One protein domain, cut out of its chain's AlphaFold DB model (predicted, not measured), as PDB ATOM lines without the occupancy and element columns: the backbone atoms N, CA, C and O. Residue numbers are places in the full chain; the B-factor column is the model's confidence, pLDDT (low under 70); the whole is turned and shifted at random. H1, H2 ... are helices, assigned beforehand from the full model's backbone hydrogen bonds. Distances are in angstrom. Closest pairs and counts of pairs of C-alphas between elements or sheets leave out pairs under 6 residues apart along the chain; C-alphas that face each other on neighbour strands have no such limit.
ATOM      1  N   THR A 203     178.779 252.300 134.566       91.50
ATOM      2  CA  THR A 203     178.627 250.994 135.232       91.50
ATOM      3  C   THR A 203     178.660 249.832 134.241       91.50
ATOM      4  O   THR A 203     179.293 248.819 134.507       91.50
ATOM      5  N   THR A 204     178.020 249.970 133.075       91.19
ATOM      6  CA  THR A 204     177.965 248.901 132.063       91.19
ATOM      7  C   THR A 204     179.328 248.591 131.449       91.19
ATOM      8  O   THR A 204     179.590 247.422 131.171       91.19
ATOM      9  N   PHE A 205     180.178 249.608 131.259       94.94
ATOM     10  CA  PHE A 205     181.552 249.441 130.774       94.94
ATOM     11  C   PHE A 205     182.395 248.646 131.777       94.94
ATOM     12  O   PHE A 205     183.146 247.766 131.389       94.94
ATOM     13  N   ARG A 206     182.224 248.905 133.078       94.12
ATOM     14  CA  ARG A 206     183.001 248.270 134.157       94.12
ATOM     15  C   ARG A 206     182.592 246.833 134.487       94.12
ATOM     16  O   ARG A 206     183.183 246.223 135.370       94.12
ATOM     17  N   ARG A 207     181.564 246.290 133.833       89.06
ATOM     18  CA  ARG A 207     181.153 244.895 134.039       89.06
ATOM     19  C   ARG A 207     182.101 243.974 133.282       89.06
ATOM     20  O   ARG A 207     182.279 244.149 132.084       89.06
ATOM     21  N   VAL A 208     182.616 242.957 133.969       86.31
ATOM     22  CA  VAL A 208     183.377 241.862 133.353       86.31
ATOM     23  C   VAL A 208     182.454 241.086 132.414       86.31
ATOM     24  O   VAL A 208     181.422 240.570 132.860       86.31
ATOM     25  N   LYS A 209     182.799 241.031 131.124       86.75
ATOM     26  CA  LYS A 209     182.023 240.348 130.084       86.75
ATOM     27  C   LYS A 209     182.945 239.546 129.181       86.75
ATOM     28  O   LYS A 209     183.936 240.061 128.685       86.75
ATOM     29  N   TYR A 210     182.562 238.303 128.934       85.12
ATOM     30  CA  TYR A 210     183.169 237.437 127.935       85.12
ATOM     31  C   TYR A 210     182.034 236.718 127.177       85.12
ATOM     32  O   TYR A 210     181.007 236.415 127.799       85.12
ATOM     33  N   PRO A 211     182.146 236.487 125.855       88.19
ATOM     34  CA  PRO A 211     183.275 236.839 124.984       88.19
ATOM     35  C   PRO A 211     183.421 238.342 124.700       88.19
ATOM     36  O   PRO A 211     182.529 239.136 125.027       88.19
ATOM     37  N   PHE A 212     184.564 238.723 124.115       91.75
ATOM     38  CA  PHE A 212     184.978 240.100 123.799       91.75
ATOM     39  C   PHE A 212     184.169 240.734 122.655       91.75
ATOM     40  O   PHE A 212     184.679 241.051 121.585       91.75
ATOM     41  N   ILE A 213     182.868 240.903 122.878       91.31
ATOM     42  CA  ILE A 213     181.924 241.354 121.851       91.31
ATOM     43  C   ILE A 213     181.933 242.869 121.686       91.31
ATOM     44  O   ILE A 213     181.875 243.353 120.561       91.31
ATOM     45  N   TRP A 214     181.970 243.635 122.779       95.06
ATOM     46  CA  TRP A 214     181.743 245.082 122.733       95.06
ATOM     47  C   TRP A 214     182.843 245.872 123.442       95.06
ATOM     48  O   TRP A 214     183.880 245.334 123.820       95.06
ATOM     49  N   TYR A 215     182.616 247.176 123.587       96.44
ATOM     50  CA  TYR A 215     183.463 248.082 124.342       96.44
ATOM     51  C   TYR A 215     183.154 247.985 125.844       96.44
ATOM     52  O   TYR A 215     182.197 248.590 126.345       96.44
ATOM     53  N   ASP A 216     183.949 247.190 126.554       95.38
ATOM     54  CA  ASP A 216     183.920 247.040 128.007       95.38
ATOM     55  C   ASP A 216     185.336 246.910 128.581       95.38
ATOM     56  O   ASP A 216     186.319 246.758 127.853       95.38
ATOM     57  N   ILE A 217     185.433 247.026 129.904       95.50
ATOM     58  CA  ILE A 217     186.707 247.129 130.606       95.50
ATOM     59  C   ILE A 217     187.576 245.890 130.424       95.50
ATOM     60  O   ILE A 217     188.792 246.022 130.320       95.50
ATOM     61  N   LEU A 218     186.974 244.698 130.356       94.00
ATOM     62  CA  LEU A 218     187.751 243.475 130.213       94.00
ATOM     63  C   LEU A 218     188.349 243.401 128.807       94.00
ATOM     64  O   LEU A 218     189.521 243.072 128.679       94.00
ATOM     65  N   HIS A 219     187.593 243.767 127.771       95.81
ATOM     66  CA  HIS A 219     188.114 243.804 126.404       95.81
ATOM     67  C   HIS A 219     189.242 244.841 126.235       95.81
ATOM     68  O   HIS A 219     190.264 244.550 125.612       95.81
ATOM     69  N   VAL A 220     189.097 246.030 126.837       98.12
ATOM     70  CA  VAL A 220     190.152 247.060 126.841       98.12
ATOM     71  C   VAL A 220     191.409 246.558 127.552       98.12
ATOM     72  O   VAL A 220     192.500 246.642 126.991       98.12
ATOM     73  N   LEU A 221     191.268 246.004 128.758       96.88
ATOM     74  CA  LEU A 221     192.393 245.471 129.525       96.88
ATOM     75  C   LEU A 221     193.068 244.294 128.822       96.88
ATOM     76  O   LEU A 221     194.295 244.245 128.786       96.88
ATOM     77  N   GLU A 222     192.298 243.376 128.237       94.88
ATOM     78  CA  GLU A 222     192.843 242.247 127.483       94.88
ATOM     79  C   GLU A 222     193.682 242.737 126.303       94.88
ATOM     80  O   GLU A 222     194.808 242.277 126.125       94.88
ATOM     81  N   THR A 223     193.198 243.740 125.570       96.31
ATOM     82  CA  THR A 223     193.928 244.306 124.431       96.31
ATOM     83  C   THR A 223     195.203 245.019 124.880       96.31
ATOM     84  O   THR A 223     196.286 244.707 124.390       96.31
ATOM     85  N   LEU A 224     195.102 245.947 125.839       97.44
ATOM     86  CA  LEU A 224     196.248 246.737 126.298       97.44
ATOM     87  C   LEU A 224     197.303 245.872 126.996       97.44
ATOM     88  O   LEU A 224     198.489 246.066 126.774       97.44
ATOM     89  N   SER A 225     196.903 244.862 127.772       95.88
ATOM     90  CA  SER A 225     197.852 243.994 128.490       95.88
ATOM     91  C   SER A 225     198.799 243.200 127.583       95.88
ATOM     92  O   SER A 225     199.827 242.722 128.058       95.88
ATOM     93  N   ARG A 226     198.510 243.087 126.280       93.75
ATOM     94  CA  ARG A 226     199.423 242.489 125.293       93.75
ATOM     95  C   ARG A 226     200.611 243.388 124.936       93.75
ATOM     96  O   ARG A 226     201.538 242.917 124.284       93.75
ATOM     97  N   LEU A 227     200.600 244.654 125.353       93.44
ATOM     98  CA  LEU A 227     201.653 245.630 125.096       93.44
ATOM     99  C   LEU A 227     202.439 245.917 126.385       93.44
ATOM    100  O   LEU A 227     201.918 246.585 127.275       93.44
ATOM    101  N   PRO A 228     203.711 245.484 126.497       93.12
ATOM    102  CA  PRO A 228     204.527 245.735 127.690       93.12
ATOM    103  C   PRO A 228     204.627 247.207 128.104       93.12
ATOM    104  O   PRO A 228     204.707 247.523 129.290       93.12
ATOM    105  N   SER A 229     204.574 248.122 127.133       92.44
ATOM    106  CA  SER A 229     204.633 249.565 127.370       92.44
ATOM    107  C   SER A 229     203.458 250.108 128.186       92.44
ATOM    108  O   SER A 229     203.617 251.136 128.839       92.44
ATOM    109  N   THR A 230     202.295 249.446 128.202       96.50
ATOM    110  CA  THR A 230     201.118 249.950 128.929       96.50
ATOM    111  C   THR A 230     201.089 249.504 130.387       96.50
ATOM    112  O   THR A 230     200.323 250.051 131.174       96.50
ATOM    113  N   HIS A 231     201.899 248.516 130.783       95.12
ATOM    114  CA  HIS A 231     201.824 247.915 132.124       95.12
ATOM    115  C   HIS A 231     202.221 248.886 133.234       95.12
ATOM    116  O   HIS A 231     201.749 248.770 134.366       95.12
ATOM    117  N   SER A 232     203.089 249.849 132.927       96.19
ATOM    118  CA  SER A 232     203.514 250.881 133.871       96.19
ATOM    119  C   SER A 232     202.584 252.098 133.902       96.19
ATOM    120  O   SER A 232     202.629 252.821 134.904       96.19
ATOM    121  N   ASP A 233     201.727 252.289 132.888       98.38
ATOM    122  CA  ASP A 233     200.854 253.459 132.742       98.38
ATOM    123  C   ASP A 233     199.818 253.524 133.888       98.38
ATOM    124  O   ASP A 233     199.133 252.533 134.176       98.38
ATOM    125  N   PRO A 234     199.689 254.672 134.580       98.31
ATOM    126  CA  PRO A 234     198.767 254.811 135.705       98.31
ATOM    127  C   PRO A 234     197.298 254.601 135.307       98.31
ATOM    128  O   PRO A 234     196.556 253.970 136.058       98.31
ATOM    129  N   ARG A 235     196.885 255.032 134.109       98.50
ATOM    130  CA  ARG A 235     195.507 254.896 133.602       98.50
ATOM    131  C   ARG A 235     195.169 253.425 133.364       98.50
ATOM    132  O   ARG A 235     194.075 252.971 133.700       98.50
ATOM    133  N   PHE A 236     196.131 252.650 132.855       98.31
ATOM    134  CA  PHE A 236     195.997 251.195 132.740       98.31
ATOM    135  C   PHE A 236     195.867 250.531 134.117       98.31
ATOM    136  O   PHE A 236     194.937 249.752 134.340       98.31
ATOM    137  N   LYS A 237     196.741 250.880 135.069       97.69
ATOM    138  CA  LYS A 237     196.692 250.346 136.440       97.69
ATOM    139  C   LYS A 237     195.366 250.650 137.135       97.69
ATOM    140  O   LYS A 237     194.823 249.778 137.806       97.69
ATOM    141  N   GLU A 238     194.800 251.840 136.950       97.69
ATOM    142  CA  GLU A 238     193.477 252.181 137.480       97.69
ATOM    143  C   GLU A 238     192.366 251.279 136.931       97.69
ATOM    144  O   GLU A 238     191.512 250.820 137.695       97.69
ATOM    145  N   MET A 239     192.380 250.986 135.625       96.62
ATOM    146  CA  MET A 239     191.437 250.037 135.030       96.62
ATOM    147  C   MET A 239     191.615 248.631 135.619       96.62
ATOM    148  O   MET A 239     190.622 247.987 135.958       96.62
ATOM    149  N   VAL A 240     192.858 248.174 135.822       94.88
ATOM    150  CA  VAL A 240     193.149 246.885 136.479       94.88
ATOM    151  C   VAL A 240     192.586 246.850 137.903       94.88
ATOM    152  O   VAL A 240     191.970 245.861 138.293       94.88
ATOM    153  N   GLN A 241     192.690 247.942 138.667       93.56
ATOM    154  CA  GLN A 241     192.116 248.018 140.017       93.56
ATOM    155  C   GLN A 241     190.587 247.873 140.036       93.56
ATOM    156  O   GLN A 241     190.026 247.392 141.020       93.56
ATOM    157  N   VAL A 242     189.884 248.259 138.965       92.00
ATOM    158  CA  VAL A 242     188.445 247.971 138.841       92.00
ATOM    159  C   VAL A 242     188.199 246.473 138.690       92.00
ATOM    160  O   VAL A 242     187.248 245.962 139.279       92.00
ATOM    161  N   LEU A 243     189.048 245.778 137.928       86.94
ATOM    162  CA  LEU A 243     188.946 244.335 137.743       86.94
ATOM    163  C   LEU A 243     189.243 243.594 139.053       86.94
ATOM    164  O   LEU A 243     188.416 242.793 139.467       86.94
ATOM    165  N   ILE A 244     190.335 243.931 139.753       86.62
ATOM    166  CA  ILE A 244     190.706 243.336 141.056       86.62
ATOM    167  C   ILE A 244     189.559 243.453 142.069       86.62
ATOM    168  O   ILE A 244     189.225 242.495 142.755       86.62
ATOM    169  N   LYS A 245     188.869 244.597 142.119       86.38
ATOM    170  CA  LYS A 245     187.704 244.781 143.007       86.38
ATOM    171  C   LYS A 245     186.501 243.896 142.661       86.38
ATOM    172  O   LYS A 245     185.596 243.769 143.479       86.38
ATOM    173  N   ALA A 246     186.451 243.336 141.454       80.19
ATOM    174  CA  ALA A 246     185.418 242.398 141.016       80.19
ATOM    175  C   ALA A 246     185.811 240.921 141.229       80.19
ATOM    176  O   ALA A 246     185.032 240.029 140.878       80.19
ATOM    177  N   GLN A 247     187.007 240.670 141.765       80.75
ATOM    178  CA  GLN A 247     187.532 239.343 142.064       80.75
ATOM    179  C   GLN A 247     186.956 238.807 143.383       80.75
ATOM    180  O   GLN A 247     186.695 239.571 144.313       80.75
ATOM    181  N   ASP A 248     186.736 237.496 143.461       77.62
ATOM    182  CA  ASP A 248     186.427 236.810 144.716       77.62
ATOM    183  C   ASP A 248     187.695 236.363 145.463       77.62
ATOM    184  O   ASP A 248     188.812 236.464 144.957       77.62
ATOM    185  N   GLU A 249     187.519 235.840 146.678       76.94
ATOM    186  CA  GLU A 249     188.607 235.388 147.562       76.94
ATOM    187  C   GLU A 249     189.499 234.292 146.949       76.94
ATOM    188  O   GLU A 249     190.613 234.074 147.418       76.94
ATOM    189  N   ASN A 250     189.039 233.606 145.894       72.44
ATOM    190  CA  ASN A 250     189.783 232.555 145.197       72.44
ATOM    191  C   ASN A 250     190.441 233.054 143.903       72.44
ATOM    192  O   ASN A 250     190.828 232.246 143.056       72.44
ATOM    193  N   GLY A 251     190.504 234.370 143.700       70.31
ATOM    194  CA  GLY A 251     191.080 234.956 142.499       70.31
ATOM    195  C   GLY A 251     190.168 234.880 141.268       70.31
ATOM    196  O   GLY A 251     190.604 235.200 140.160       70.31
ATOM    197  N   ARG A 252     188.907 234.446 141.420       69.94
ATOM    198  CA  ARG A 252     187.987 234.238 140.295       69.94
ATOM    199  C   ARG A 252     187.167 235.486 140.037       69.94
ATOM    200  O   ARG A 252     186.780 236.206 140.953       69.94
ATOM    201  N   PHE A 253     186.817 235.701 138.776       71.19
ATOM    202  CA  PHE A 253     185.957 236.807 138.387       71.19
ATOM    203  C   PHE A 253     184.543 236.294 138.152       71.19
ATOM    204  O   PHE A 253     184.310 235.306 137.451       71.19
ATOM    205  N   ARG A 254     183.557 236.985 138.723       65.62
ATOM    206  CA  ARG A 254     182.158 236.752 138.357       65.62
ATOM    207  C   ARG A 254     181.833 237.595 137.135       65.62
ATOM    208  O   ARG A 254     182.141 238.784 137.094       65.62
ATOM    209  N   ALA A 255     181.180 236.989 136.145       69.56
ATOM    210  CA  ALA A 255     180.658 237.738 135.013       69.56
ATOM    211  C   ALA A 255     179.687 238.811 135.535       69.56
ATOM    212  O   ALA A 255     178.639 238.497 136.099       69.56
ATOM    213  N   GLY A 256     180.032 240.087 135.347       60.69
ATOM    214  CA  GLY A 256     179.171 241.211 135.725       60.69
ATOM    215  C   GLY A 256     177.969 241.362 134.788       60.69
ATOM    216  O   GLY A 256     177.023 242.091 135.085       60.69
ATOM    217  N   SER A 257     178.017 240.702 133.628       73.56
ATOM    218  CA  SER A 257     176.923 240.529 132.675       73.56
ATOM    219  C   SER A 257     177.279 239.393 131.719       73.56
ATOM    220  O   SER A 257     178.444 239.220 131.374       73.56
ATOM    221  N   ILE A 258     176.274 238.664 131.239       72.44
ATOM    222  CA  ILE A 258     176.447 237.570 130.277       72.44
ATOM    223  C   ILE A 258     175.734 237.956 128.987       72.44
ATOM    224  O   ILE A 258     174.614 238.473 129.024       72.44
ATOM    225  N   TRP A 259     176.357 237.691 127.845       76.00
ATOM    226  CA  TRP A 259     175.668 237.769 126.565       76.00
ATOM    227  C   TRP A 259     174.671 236.617 126.476       76.00
ATOM    228  O   TRP A 259     175.070 235.460 126.457       76.00
ATOM    229  N   LEU A 260     173.367 236.909 126.451       72.69
ATOM    230  CA  LEU A 260     172.331 235.865 126.510       72.69
ATOM    231  C   LEU A 260     172.449 234.842 125.373       72.69
ATOM    232  O   LEU A 260     172.236 233.657 125.610       72.69
ATOM    233  N   ALA A 261     172.882 235.291 124.191       74.44
ATOM    234  CA  ALA A 261     173.210 234.438 123.048       74.44
ATOM    235  C   ALA A 261     174.292 233.377 123.351       74.44
ATOM    236  O   ALA A 261     174.378 232.377 122.651       74.44
ATOM    237  N   TRP A 262     175.083 233.585 124.406       73.56
ATOM    238  CA  TRP A 262     176.192 232.741 124.859       73.56
ATOM    239  C   TRP A 262     175.927 232.101 126.234       73.56
ATOM    240  O   TRP A 262     176.817 231.499 126.828       73.56
ATOM    241  N   LYS A 263     174.705 232.229 126.773       63.47
ATOM    242  CA  LYS A 263     174.329 231.707 128.102       63.47
ATOM    243  C   LYS A 263     174.211 230.176 128.128       63.47
ATOM    244  O   LYS A 263     174.297 229.570 129.200       63.47
ATOM    245  N   THR A 264     173.978 229.547 126.978       52.19
ATOM    246  CA  THR A 264     173.902 228.090 126.832       52.19
ATOM    247  C   THR A 264     175.310 227.511 126.713       52.19
ATOM    248  O   THR A 264     175.916 227.527 125.648       52.19
ATOM    249  N   GLY A 265     175.835 227.012 127.833       50.81
ATOM    250  CA  GLY A 265     177.157 226.395 127.925       50.81
ATOM    251  C   GLY A 265     178.081 227.142 128.885       50.81
ATOM    252  O   GLY A 265     177.967 228.349 129.066       50.81
ATOM    253  N   ASP A 266     179.000 226.415 129.515       48.91
ATOM    254  CA  ASP A 266     179.919 226.890 130.568       48.91
ATOM    255  C   ASP A 266     180.757 228.140 130.239       48.91
ATOM    256  O   ASP A 266     181.326 228.735 131.144       48.91
ATOM    257  N   LEU A 267     180.761 228.607 128.986       51.25
ATOM    258  CA  LEU A 267     181.404 229.855 128.558       51.25
ATOM    259  C   LEU A 267     180.783 231.114 129.186       51.25
ATOM    260  O   LEU A 267     181.453 232.135 129.305       51.25
ATOM    261  N   GLY A 268     179.503 231.057 129.573       43.06
ATOM    262  CA  GLY A 268     178.784 232.209 130.120       43.06
ATOM    263  C   GLY A 268     178.716 232.272 131.649       43.06
ATOM    264  O   GLY A 268     178.401 233.330 132.182       43.06
ATOM    265  N   LYS A 269     178.939 231.168 132.379       40.72
ATOM    266  CA  LYS A 269     178.526 231.059 133.799       40.72
ATOM    267  C   LYS A 269     179.656 231.159 134.823       40.72
ATOM    268  O   LYS A 269     179.388 231.520 135.966       40.72
ATOM    269  N   SER A 270     180.896 230.927 134.426       38.69
ATOM    270  CA  SER A 270     182.076 231.185 135.247       38.69
ATOM    271  C   SER A 270     183.098 231.872 134.363       38.69
ATOM    272  O   SER A 270     183.589 231.291 133.400       38.69
ATOM    273  N   ALA A 271     183.450 233.114 134.688       42.25
ATOM    274  CA  ALA A 271     184.643 233.718 134.124       42.25
ATOM    275  C   ALA A 271     185.855 233.110 134.860       42.25
ATOM    276  O   ALA A 271     186.604 233.795 135.550       42.25
ATOM    277  N   ASN A 272     186.049 231.791 134.713       38.69
ATOM    278  CA  ASN A 272     187.392 231.226 134.709       38.69
ATOM    279  C   ASN A 272     187.998 231.730 133.403       38.69
ATOM    280  O   ASN A 272     187.966 231.060 132.374       38.69
ATOM    281  N   LEU A 273     188.365 233.010 133.431       45.38
ATOM    282  CA  LEU A 273     188.922 233.726 132.306       45.38
ATOM    283  C   LEU A 273     190.122 232.902 131.818       45.38
ATOM    284  O   LEU A 273     190.886 232.383 132.628       45.38
ATOM    285  N   LEU A 274     190.164 232.696 130.502       44.56
ATOM    286  CA  LEU A 274     191.016 231.754 129.771       44.56
ATOM    287  C   LEU A 274     192.398 231.532 130.426       44.56
ATOM    288  O   LEU A 274     193.052 232.521 130.779       44.56
ATOM    289  N   PRO A 275     192.897 230.281 130.519       37.34
ATOM    290  CA  PRO A 275     194.286 230.035 130.889       37.34
ATOM    291  C   PRO A 275     195.201 230.811 129.928       37.34
ATOM    292  O   PRO A 275     195.248 230.509 128.739       37.34
ATOM    293  N   GLY A 276     195.892 231.840 130.428       45.41
ATOM    294  CA  GLY A 276     196.847 232.633 129.645       45.41
ATOM    295  C   GLY A 276     196.383 234.011 129.158       45.41
ATOM    296  O   GLY A 276     197.129 234.633 128.404       45.41
ATOM    297  N   SER A 277     195.218 234.533 129.573       51.09
ATOM    298  CA  SER A 277     194.900 235.950 129.308       51.09
ATOM    299  C   SER A 277     195.855 236.870 130.092       51.09
ATOM    300  O   SER A 277     195.827 236.838 131.329       51.09
ATOM    301  N   PRO A 278     196.689 237.702 129.429       53.47
ATOM    302  CA  PRO A 278     197.731 238.464 130.115       53.47
ATOM    303  C   PRO A 278     197.170 239.444 131.145       53.47
ATOM    304  O   PRO A 278     197.783 239.643 132.186       53.47
ATOM    305  N   CYS A 279     195.976 240.007 130.919       44.59
ATOM    306  CA  CYS A 279     195.373 240.970 131.845       44.59
ATOM    307  C   CYS A 279     195.068 240.378 133.228       44.59
ATOM    308  O   CYS A 279     195.048 241.115 134.208       44.59
ATOM    309  N   LEU A 280     194.841 239.064 133.320       53.81
ATOM    310  CA  LEU A 280     194.560 238.394 134.591       53.81
ATOM    311  C   LEU A 280     195.804 238.235 135.449       53.81
ATOM    312  O   LEU A 280     195.670 238.242 136.663       53.81
ATOM    313  N   LEU A 281     196.987 238.147 134.831       53.34
ATOM    314  CA  LEU A 281     198.265 238.090 135.546       53.34
ATOM    315  C   LEU A 281     198.534 239.380 136.331       53.34
ATOM    316  O   LEU A 281     199.229 239.355 137.336       53.34
ATOM    317  N   TYR A 282     197.977 240.510 135.881       49.56
ATOM    318  CA  TYR A 282     198.055 241.792 136.592       49.56
ATOM    319  C   TYR A 282     196.965 241.955 137.654       49.56
ATOM    320  O   TYR A 282     197.014 242.906 138.433       49.56
ATOM    321  N   ALA A 283     195.962 241.076 137.650       47.31
ATOM    322  CA  ALA A 283     194.871 241.067 138.614       47.31
ATOM    323  C   ALA A 283     194.980 239.911 139.627       47.31
ATOM    324  O   ALA A 283     194.074 239.742 140.436       47.31
ATOM    325  N   SER A 284     196.052 239.116 139.560       46.69
ATOM    326  CA  SER A 284     196.383 237.996 140.453       46.69
ATOM    327  C   SER A 284     197.567 238.318 141.348       46.69
ATOM    328  O   SER A 284     198.506 238.958 140.825       46.69
TER     329      SER A 284
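Overview. This is residues 203 to 284 of the 284 residues of an uncharacterized protein of Anaerolineales bacterium (UniProt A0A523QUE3). Little regular structure: two helices, H2 and H1, pack at a steep angle, and the tiny helix H3 packs on H1. Outside these three helices lie long stretches with no named element, and the one of residues 245 to 277 swings out to Thr 264 and folds back to H3. The printed part has 82 residues, of which 24 are in three named helices, H1, H2, H3 in chain order, with no named strand; the class is all helix. It is compact, with a radius of gyration of the C-alphas of 12.2 A, and spans 38 by 27 by 24 A.

Arrangement. H2, residues 234 to 244, touches H1, residues 217 to 225, at a steep tilt of 52 degrees, opposite ways; their closest C-alphas, of Met 239 and Ile 217, are 7.1 A apart. H3, residues 278 to 281, touches H1, the closest C-alphas, of Cys 279 and Ser 225, being 5.2 A apart. H2 and H3 are close but not clearly touching, at 7.8 A between the C-alphas of Val 240 and Cys 279. In H1 and H2 every O i to N i+4 pair is within hydrogen-bond range; H3 is too short for one.

Along the chain. H2 is 15.0 A long from first to last C-alpha and begins at C-alpha 234 at (198.767, 254.811, 135.705); H1 is 11.8 A long and begins at C-alpha 217 at (186.707, 247.129, 130.606); H3 is 5.5 A long and ends at C-alpha 281 at (198.265, 238.090, 135.546).

Size, cuts and confidence. The farthest C-alphas, of Ser 232 and Thr 264, are 38.0 A apart. The printed part has no cut; the link H2 to H3 is long. The pLDDT is under 70 at residue 252 and residues 254 to 256 and 263 to 284.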